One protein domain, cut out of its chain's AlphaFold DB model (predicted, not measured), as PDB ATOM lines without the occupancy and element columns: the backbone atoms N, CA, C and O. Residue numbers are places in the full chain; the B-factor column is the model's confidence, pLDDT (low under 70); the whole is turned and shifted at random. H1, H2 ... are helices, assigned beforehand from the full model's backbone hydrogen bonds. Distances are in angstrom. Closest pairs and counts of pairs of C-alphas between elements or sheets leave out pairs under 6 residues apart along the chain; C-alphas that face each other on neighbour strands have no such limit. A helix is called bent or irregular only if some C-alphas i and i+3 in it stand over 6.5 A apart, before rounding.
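Overview. This is residues 2 to 67 of the 92 residues of the protein "Probable membrane transporter protein" of Bacteroidia bacterium (UniProt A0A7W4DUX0). Two long helices, H2 and H3, make the two arms of an open U: the chain runs out along H2, turns through residues 37 to 41 and comes back along H3, with a gap between the arms. The very short helix H1 sits by the first turns of H2, at the open end of the U, away from H3. The printed part has 66 residues with three named helices, in the order H1, H2, H3, and no named strand; the class is all helix. The whole is loose, with a radius of gyration of the C-alphas of 15.3 A, and its C-alphas span 42 by 28 by 12 A, an outline that is only just flat.

Arrangement. H2, residues 12 to 36, and H3, residues 42 to 66, are the longest helices, with 25 residues each. They are apart, with no C-alpha of the one within 8 A of the other. The N-to-C direction of H2 is (-0.35, 0.69, -0.63) and that of H3 is (0.43, -0.70, 0.58). H1, residues 2 to 6, only just touches H2, with 3 pairs of C-alphas within 8 A; the closest C-alphas are those of Leu 4 and Ala 15, 5.6 A apart. H2 touches H1 with residues 12 to 15 alone. H1 and H3 are apart, and H3 touches no helix. In H1 and H3 every O i to N i+4 pair is within hydrogen-bond range, and in H2 19 of 21 are.

Along the chain. H2 is 36.6 A long from C-alpha 12 at (-10.459, -61.847, -20.394) to C-alpha 36 at (-20.979, -37.055, -45.181). It has a kink of 26 degrees near residue 29. H2 is neither bent nor irregular, but only just: C-alphas 29 and 32 are 6.4 A apart. H3 is 35.3 A long, from Trp 42 to Lys 66, and its last C-alpha is at (-1.854, -52.612, -10.438). H1, from Ile 2 to Phe 6, measures 6.0 A.

Size, cuts and confidence. The two C-alphas farthest apart are those of Asn 37 and Lys 66, at 42.8 A. The first and last printed C-alphas, of Ile 2 and Gly 67, are 20.8 A apart. Residues 20 to 30 of H2 stand free, as do residues 33 to 38, of which 33 to 36 belong to H2, and residues 41 to 59, of which 42 to 59 belong to H3. The links H1 to H2 and H2 to H3 are both tight, with 5 residues each. The printed part has no cut. The mean pLDDT of the printed part is 90.6, and no printed residue is under 70.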
ATOM      1  N   ILE A   2     -17.855 -62.033 -24.748       88.88
ATOM      2  CA  ILE A   2     -18.416 -63.236 -24.098       88.88
ATOM      3  C   ILE A   2     -18.121 -64.505 -24.914       88.88
ATOM      4  O   ILE A   2     -17.550 -65.444 -24.381       88.88
ATOM      5  N   ILE A   3     -18.382 -64.491 -26.224       89.38
ATOM      6  CA  ILE A   3     -18.113 -65.639 -27.111       89.38
ATOM      7  C   ILE A   3     -16.618 -66.010 -27.147       89.38
ATOM      8  O   ILE A   3     -16.270 -67.180 -27.044       89.38
ATOM      9  N   LEU A   4     -15.718 -65.024 -27.232       86.50
ATOM     10  CA  LEU A   4     -14.265 -65.262 -27.244       86.50
ATOM     11  C   LEU A   4     -13.765 -65.875 -25.926       86.50
ATOM     12  O   LEU A   4     -12.842 -66.678 -25.947       86.50
ATOM     13  N   VAL A   5     -14.383 -65.515 -24.800       87.12
ATOM     14  CA  VAL A   5     -13.990 -66.006 -23.469       87.12
ATOM     15  C   VAL A   5     -14.573 -67.391 -23.203       87.12
ATOM     16  O   VAL A   5     -13.837 -68.321 -22.902       87.12
ATOM     17  N   PHE A   6     -15.891 -67.548 -23.342       84.88
ATOM     18  CA  PHE A   6     -16.577 -68.797 -22.999       84.88
ATOM     19  C   PHE A   6     -16.405 -69.896 -24.046       84.88
ATOM     20  O   PHE A   6     -16.395 -71.069 -23.694       84.88
ATOM     21  N   TRP A   7     -16.286 -69.530 -25.324       84.62
ATOM     22  CA  TRP A   7     -16.207 -70.487 -26.430       84.62
ATOM     23  C   TRP A   7     -14.830 -70.524 -27.087       84.62
ATOM     24  O   TRP A   7     -14.369 -71.586 -27.487       84.62
ATOM     25  N   GLY A   8     -14.152 -69.379 -27.165       80.81
ATOM     26  CA  GLY A   8     -12.805 -69.289 -27.728       80.81
ATOM     27  C   GLY A   8     -11.674 -69.626 -26.751       80.81
ATOM     28  O   GLY A   8     -10.528 -69.679 -27.181       80.81
ATOM     29  N   GLY A   9     -11.957 -69.813 -25.455       84.94
ATOM     30  CA  GLY A   9     -10.940 -70.114 -24.436       84.94
ATOM     31  C   GLY A   9      -9.932 -68.983 -24.183       84.94
ATOM     32  O   GLY A   9      -8.908 -69.208 -23.541       84.94
ATOM     33  N   PHE A  10     -10.193 -67.771 -24.683       85.25
ATOM     34  CA  PHE A  10      -9.307 -66.629 -24.475       85.25
ATOM     35  C   PHE A  10      -9.452 -66.077 -23.059       85.25
ATOM     36  O   PHE A  10     -10.562 -65.877 -22.562       85.25
ATOM     37  N   ASP A  11      -8.320 -65.718 -22.454       85.50
ATOM     38  CA  ASP A  11      -8.327 -64.941 -21.220       85.50
ATOM     39  C   ASP A  11      -9.013 -63.576 -21.433       85.50
ATOM     40  O   ASP A  11      -9.013 -63.004 -22.532       85.50
ATOM     41  N   LEU A  12      -9.602 -63.032 -20.367       83.62
ATOM     42  CA  LEU A  12     -10.459 -61.847 -20.394       83.62
ATOM     43  C   LEU A  12      -9.743 -60.617 -20.976       83.62
ATOM     44  O   LEU A  12     -10.378 -59.768 -21.610       83.62
ATOM     45  N   LEU A  13      -8.423 -60.540 -20.780       83.44
ATOM     46  CA  LEU A  13      -7.560 -59.505 -21.343       83.44
ATOM     47  C   LEU A  13      -7.450 -59.628 -22.870       83.44
ATOM     48  O   LEU A  13      -7.726 -58.664 -23.586       83.44
ATOM     49  N   HIS A  14      -7.110 -60.816 -23.374       86.38
ATOM     50  CA  HIS A  14      -6.947 -61.076 -24.807       86.38
ATOM     51  C   HIS A  14      -8.270 -60.903 -25.556       86.38
ATOM     52  O   HIS A  14      -8.329 -60.226 -26.585       86.38
ATOM     53  N   ALA A  15      -9.365 -61.428 -25.003       90.75
ATOM     54  CA  ALA A  15     -10.691 -61.258 -25.582       90.75
ATOM     55  C   ALA A  15     -11.122 -59.779 -25.645       90.75
ATOM     56  O   ALA A  15     -11.794 -59.372 -26.601       90.75
ATOM     57  N   ASN A  16     -10.755 -58.964 -24.646       89.62
ATOM     58  CA  ASN A  16     -11.010 -57.522 -24.671       89.62
ATOM     59  C   ASN A  16     -10.156 -56.806 -25.716       89.62
ATOM     60  O   ASN A  16     -10.677 -55.939 -26.414       89.62
ATOM     61  N   ALA A  17      -8.885 -57.180 -25.870       88.94
ATOM     62  CA  ALA A  17      -8.013 -56.597 -26.886       88.94
ATOM     63  C   ALA A  17      -8.582 -56.803 -28.301       88.94
ATOM     64  O   ALA A  17      -8.750 -55.834 -29.042       88.94
ATOM     65  N   PHE A  18      -8.996 -58.031 -28.639       91.88
ATOM     66  CA  PHE A  18      -9.652 -58.319 -29.921       91.88
ATOM     67  C   PHE A  18     -10.949 -57.533 -30.112       91.88
ATOM     68  O   PHE A  18     -11.188 -56.979 -31.185       91.88
ATOM     69  N   LYS A  19     -11.784 -57.440 -29.066       92.06
ATOM     70  CA  LYS A  19     -13.008 -56.629 -29.106       92.06
ATOM     71  C   LYS A  19     -12.692 -55.164 -29.431       92.06
ATOM     72  O   LYS A  19     -13.376 -54.580 -30.266       92.06
ATOM     73  N   GLN A  20     -11.682 -54.572 -28.791       91.94
ATOM     74  CA  GLN A  20     -11.335 -53.170 -29.033       91.94
ATOM     75  C   GLN A  20     -10.729 -52.938 -30.415       91.94
ATOM     76  O   GLN A  20     -11.029 -51.914 -31.025       91.94
ATOM     77  N   LEU A  21      -9.968 -53.895 -30.948       93.69
ATOM     78  CA  LEU A  21      -9.487 -53.837 -32.328       93.69
ATOM     79  C   LEU A  21     -10.657 -53.853 -33.321       93.69
ATOM     80  O   LEU A  21     -10.721 -53.009 -34.213       93.69
ATOM     81  N   ALA A  22     -11.626 -54.749 -33.122       94.25
ATOM     82  CA  ALA A  22     -12.837 -54.774 -33.938       94.25
ATOM     83  C   ALA A  22     -13.619 -53.452 -33.827       94.25
ATOM     84  O   ALA A  22     -13.989 -52.871 -34.843       94.25
ATOM     85  N   GLN A  23     -13.813 -52.929 -32.609       94.31
ATOM     86  CA  GLN A  23     -14.484 -51.644 -32.384       94.31
ATOM     87  C   GLN A  23     -13.783 -50.488 -33.113       94.31
ATOM     88  O   GLN A  23     -14.457 -49.614 -33.661       94.31
ATOM     89  N   PHE A  24     -12.449 -50.475 -33.128       94.00
ATOM     90  CA  PHE A  24     -11.671 -49.471 -33.845       94.00
ATOM     91  C   PHE A  24     -11.936 -49.535 -35.351       94.00
ATOM     92  O   PHE A  24     -12.284 -48.516 -35.943       94.00
ATOM     93  N   ALA A  25     -11.883 -50.733 -35.945       96.12
ATOM     94  CA  ALA A  25     -12.189 -50.934 -37.361       96.12
ATOM     95  C   ALA A  25     -13.613 -50.472 -37.718       96.12
ATOM     96  O   ALA A  25     -13.797 -49.721 -38.673       96.12
ATOM     97  N   PHE A  26     -14.616 -50.835 -36.909       95.12
ATOM     98  CA  PHE A  26     -15.993 -50.370 -37.106       95.12
ATOM     99  C   PHE A  26     -16.111 -48.848 -37.031       95.12
ATOM    100  O   PHE A  26     -16.747 -48.232 -37.882       95.12
ATOM    101  N   THR A  27     -15.480 -48.227 -36.037       92.81
ATOM    102  CA  THR A  27     -15.543 -46.771 -35.854       92.81
ATOM    103  C   THR A  27     -14.895 -46.037 -37.034       92.81
ATOM    104  O   THR A  27     -15.411 -45.009 -37.467       92.81
ATOM    105  N   LEU A  28     -13.828 -46.599 -37.614       94.38
ATOM    106  CA  LEU A  28     -13.162 -46.085 -38.816       94.38
ATOM    107  C   LEU A  28     -14.071 -46.103 -40.053       94.38
ATOM    108  O   LEU A  28     -14.001 -45.191 -40.869       94.38
ATOM    109  N   LEU A  29     -14.947 -47.104 -40.170       95.31
ATOM    110  CA  LEU A  29     -15.940 -47.188 -41.247       95.31
ATOM    111  C   LEU A  29     -17.135 -46.255 -41.013       95.31
ATOM    112  O   LEU A  29     -17.663 -45.666 -41.953       95.31
ATOM    113  N   ILE A  30     -17.562 -46.111 -39.760       95.00
ATOM    114  CA  ILE A  30     -18.724 -45.301 -39.384       95.00
ATOM    115  C   ILE A  30     -18.412 -43.800 -39.476       95.00
ATOM    116  O   ILE A  30     -19.259 -43.022 -39.910       95.00
ATOM    117  N   LEU A  31     -17.203 -43.373 -39.101       93.56
ATOM    118  CA  LEU A  31     -16.842 -41.954 -39.036       93.56
ATOM    119  C   LEU A  31     -17.037 -41.205 -40.378       93.56
ATOM    120  O   LEU A  31     -17.716 -40.177 -40.363       93.56
ATOM    121  N   PRO A  32     -16.557 -41.697 -41.542       94.50
ATOM    122  CA  PRO A  32     -16.822 -41.069 -42.839       94.50
ATOM    123  C   PRO A  32     -18.311 -40.927 -43.157       94.50
ATOM    124  O   PRO A  32     -18.734 -39.893 -43.670       94.50
ATOM    125  N   VAL A  33     -19.126 -41.927 -42.807       95.25
ATOM    126  CA  VAL A  33     -20.581 -41.884 -43.027       95.25
ATOM    127  C   VAL A  33     -21.204 -40.727 -42.246       95.25
ATOM    128  O   VAL A  33     -22.026 -39.985 -42.783       95.25
ATOM    129  N   PHE A  34     -20.789 -40.514 -40.997       93.19
ATOM    130  CA  PHE A  34     -21.268 -39.389 -40.191       93.19
ATOM    131  C   PHE A  34     -20.774 -38.034 -40.711       93.19
ATOM    132  O   PHE A  34     -21.528 -37.059 -40.651       93.19
ATOM    133  N   ILE A  35     -19.545 -37.972 -41.246       94.12
ATOM    134  CA  ILE A  35     -18.989 -36.766 -41.878       94.12
ATOM    135  C   ILE A  35     -19.843 -36.364 -43.088       94.12
ATOM    136  O   ILE A  35     -20.265 -35.213 -43.170       94.12
ATOM    137  N   VAL A  36     -20.160 -37.310 -43.979       94.94
ATOM    138  CA  VAL A  36     -20.979 -37.055 -45.181       94.94
ATOM    139  C   VAL A  36     -22.393 -36.592 -44.816       94.94
ATOM    140  O   VAL A  36     -22.944 -35.716 -45.473       94.94
ATOM    141  N   ASN A  37     -22.970 -37.124 -43.736       93.69
ATOM    142  CA  ASN A  37     -24.296 -36.722 -43.254       93.69
ATOM    143  C   ASN A  37     -24.301 -35.400 -42.455       93.69
ATOM    144  O   ASN A  37     -25.347 -35.005 -41.937       93.69
ATOM    145  N   GLY A  38     -23.151 -34.733 -42.290       90.94
ATOM    146  CA  GLY A  38     -23.045 -33.480 -41.535       90.94
ATOM    147  C   GLY A  38     -23.371 -33.617 -40.042       90.94
ATOM    148  O   GLY A  38     -23.688 -32.633 -39.382       90.94
ATOM    149  N   LYS A  39     -23.314 -34.835 -39.485       90.31
ATOM    150  CA  LYS A  39     -23.653 -35.134 -38.079       90.31
ATOM    151  C   LYS A  39     -22.439 -35.089 -37.143       90.31
ATOM    152  O   LYS A  39     -22.507 -35.589 -36.024       90.31
ATOM    153  N   VAL A  40     -21.323 -34.509 -37.591       91.69
ATOM    154  CA  VAL A  40     -20.068 -34.453 -36.830       91.69
ATOM    155  C   VAL A  40     -19.849 -33.054 -36.275       91.69
ATOM    156  O   VAL A  40     -19.556 -32.110 -37.006       91.69
ATOM    157  N   ALA A  41     -19.938 -32.934 -34.953       93.19
ATOM    158  CA  ALA A  41     -19.498 -31.746 -34.241       93.19
ATOM    159  C   ALA A  41     -17.981 -31.840 -33.996       93.19
ATOM    160  O   ALA A  41     -17.529 -32.494 -33.058       93.19
ATOM    161  N   TRP A  42     -17.193 -31.203 -34.866       90.75
ATOM    162  CA  TRP A  42     -15.733 -31.351 -34.917       90.75
ATOM    163  C   TRP A  42     -15.014 -30.960 -33.626       90.75
ATOM    164  O   TRP A  42     -14.223 -31.750 -33.116       90.75
ATOM    165  N   LEU A  43     -15.305 -29.777 -33.070       94.06
ATOM    166  CA  LEU A  43     -14.674 -29.313 -31.829       94.06
ATOM    167  C   LEU A  43     -14.919 -30.283 -30.657       94.06
ATOM    168  O   LEU A  43     -13.950 -30.844 -30.142       94.06
ATOM    169  N   PRO A  44     -16.177 -30.537 -30.238       94.12
ATOM    170  CA  PRO A  44     -16.434 -31.441 -29.119       94.12
ATOM    171  C   PRO A  44     -16.022 -32.884 -29.437       94.12
ATOM    172  O   PRO A  44     -15.570 -33.591 -28.541       94.12
ATOM    173  N   GLY A  45     -16.095 -33.314 -30.702       91.94
ATOM    174  CA  GLY A  45     -15.622 -34.626 -31.145       91.94
ATOM    175  C   GLY A  45     -14.116 -34.823 -30.957       91.94
ATOM    176  O   GLY A  45     -13.690 -35.870 -30.467       91.94
ATOM    177  N   LEU A  46     -13.300 -33.815 -31.282       93.00
ATOM    178  CA  LEU A  46     -11.852 -33.847 -31.053       93.00
ATOM    179  C   LEU A  46     -11.507 -33.860 -29.561       93.00
ATOM    180  O   LEU A  46     -10.727 -34.704 -29.128       93.00
ATOM    181  N   PHE A  47     -12.126 -32.997 -28.750       96.12
ATOM    182  CA  PHE A  47     -11.892 -33.015 -27.301       96.12
ATOM    183  C   PHE A  47     -12.299 -34.352 -26.669       96.12
ATOM    184  O   PHE A  47     -11.546 -34.916 -25.873       96.12
ATOM    185  N   LEU A  48     -13.455 -34.895 -27.060       93.94
ATOM    186  CA  LEU A  48     -13.957 -36.168 -26.553       93.94
ATOM    187  C   LEU A  48     -13.069 -37.342 -26.972       93.94
ATOM    188  O   LEU A  48     -12.754 -38.189 -26.137       93.94
ATOM    189  N   SER A  49     -12.656 -37.403 -28.240       93.00
ATOM    190  CA  SER A  49     -11.783 -38.477 -28.735       93.00
ATOM    191  C   SER A  49     -10.395 -38.424 -28.099       93.00
ATOM    192  O   SER A  49      -9.923 -39.457 -27.628       93.00
ATOM    193  N   CYS A  50      -9.782 -37.242 -27.979       96.06
ATOM    194  CA  CYS A  50      -8.511 -37.066 -27.274       96.06
ATOM    195  C   CYS A  50      -8.617 -37.486 -25.800       96.06
ATOM    196  O   CYS A  50      -7.814 -38.292 -25.328       96.06
ATOM    197  N   GLY A  51      -9.632 -36.997 -25.080       95.50
ATOM    198  CA  GLY A  51      -9.857 -37.365 -23.680       95.50
ATOM    199  C   GLY A  51     -10.102 -38.864 -23.500       95.50
ATOM    200  O   GLY A  51      -9.521 -39.490 -22.614       95.50
ATOM    201  N   SER A  52     -10.897 -39.465 -24.388       93.31
ATOM    202  CA  SER A  52     -11.191 -40.901 -24.370       93.31
ATOM    203  C   SER A  52      -9.955 -41.747 -24.674       93.31
ATOM    204  O   SER A  52      -9.739 -42.761 -24.013       93.31
ATOM    205  N   ALA A  53      -9.114 -41.333 -25.626       93.19
ATOM    206  CA  ALA A  53      -7.875 -42.031 -25.962       93.19
ATOM    207  C   ALA A  53      -6.887 -42.016 -24.788       93.19
ATOM    208  O   ALA A  53      -6.386 -43.069 -24.388       93.19
ATOM    209  N   ILE A  54      -6.669 -40.843 -24.182       95.75
ATOM    210  CA  ILE A  54      -5.793 -40.690 -23.013       95.75
ATOM    211  C   ILE A  54      -6.331 -41.514 -21.837       95.75
ATOM    212  O   ILE A  54      -5.594 -42.306 -21.248       95.75
ATOM    213  N   GLY A  55      -7.622 -41.383 -21.520       92.06
ATOM    214  CA  GLY A  55      -8.261 -42.123 -20.432       92.06
ATOM    215  C   GLY A  55      -8.211 -43.637 -20.636       92.06
ATOM    216  O   GLY A  55      -7.895 -44.376 -19.703       92.06
ATOM    217  N   SER A  56      -8.445 -44.109 -21.865       90.75
ATOM    218  CA  SER A  56      -8.358 -45.530 -22.210       90.75
ATOM    219  C   SER A  56      -6.933 -46.064 -22.079       90.75
ATOM    220  O   SER A  56      -6.752 -47.172 -21.576       90.75
ATOM    221  N   TRP A  57      -5.921 -45.305 -22.505       91.00
ATOM    222  CA  TRP A  57      -4.523 -45.723 -22.399       91.00
ATOM    223  C   TRP A  57      -4.065 -45.806 -20.940       91.00
ATOM    224  O   TRP A  57      -3.551 -46.841 -20.510       91.00
ATOM    225  N   VAL A  58      -4.330 -44.761 -20.147       91.56
ATOM    226  CA  VAL A  58      -4.000 -44.735 -18.715       91.56
ATOM    227  C   VAL A  58      -4.751 -45.836 -17.965       91.56
ATOM    228  O   VAL A  58      -4.144 -46.564 -17.180       91.56
ATOM    229  N   GLY A  59      -6.050 -45.999 -18.225       88.75
ATOM    230  CA  GLY A  59      -6.883 -47.020 -17.590       88.75
ATOM    231  C   GLY A  59      -6.419 -48.444 -17.902       88.75
ATOM    232  O   GLY A  59      -6.276 -49.254 -16.985       88.75
ATOM    233  N   ALA A  60      -6.113 -48.740 -19.171       87.62
ATOM    234  CA  ALA A  60      -5.586 -50.040 -19.579       87.62
ATOM    235  C   ALA A  60      -4.219 -50.326 -18.939       87.62
ATOM    236  O   ALA A  60      -4.002 -51.407 -18.393       87.62
ATOM    237  N   HIS A  61      -3.316 -49.341 -18.930       88.25
ATOM    238  CA  HIS A  61      -1.993 -49.486 -18.318       88.25
ATOM    239  C   HIS A  61      -2.073 -49.723 -16.809       88.25
ATOM    240  O   HIS A  61      -1.358 -50.564 -16.259       88.25
ATOM    241  N   LEU A  62      -2.974 -49.012 -16.128       88.06
ATOM    242  CA  LEU A  62      -3.208 -49.183 -14.698       88.06
ATOM    243  C   LEU A  62      -3.801 -50.563 -14.388       88.06
ATOM    244  O   LEU A  62      -3.405 -51.181 -13.398       88.06
ATOM    245  N   ALA A  63      -4.699 -51.061 -15.245       85.50
ATOM    246  CA  ALA A  63      -5.300 -52.383 -15.110       85.50
ATOM    247  C   ALA A  63      -4.274 -53.512 -15.209       85.50
ATOM    248  O   ALA A  63      -4.309 -54.435 -14.394       85.50
ATOM    249  N   VAL A  64      -3.331 -53.402 -16.148       85.31
ATOM    250  CA  VAL A  64      -2.248 -54.378 -16.311       85.31
ATOM    251  C   VAL A  64      -1.240 -54.288 -15.159       85.31
ATOM    252  O   VAL A  64      -0.839 -55.316 -14.625       85.31
ATOM    253  N   LYS A  65      -0.851 -53.078 -14.723       84.38
ATOM    254  CA  LYS A  65       0.197 -52.897 -13.696       84.38
ATOM    255  C   LYS A  65      -0.248 -53.139 -12.254       84.38
ATOM    256  O   LYS A  65       0.515 -53.698 -11.476       84.38
ATOM    257  N   LYS A  66      -1.418 -52.634 -11.852       79.12
ATOM    258  CA  LYS A  66      -1.854 -52.612 -10.438       79.12
ATOM    259  C   LYS A  66      -2.928 -53.657 -10.110       79.12
ATOM    260  O   LYS A  66      -3.372 -53.739  -8.966       79.12
ATOM    261  N   GLY A  67      -3.322 -54.462 -11.097       77.25
ATOM    262  CA  GLY A  67      -4.278 -55.552 -10.944       77.25
ATOM    263  C   GLY A  67      -5.739 -55.102 -10.846       77.25
ATOM    264  O   GLY A  67      -6.071 -53.939 -10.595       77.25
TER     265      GLY A  67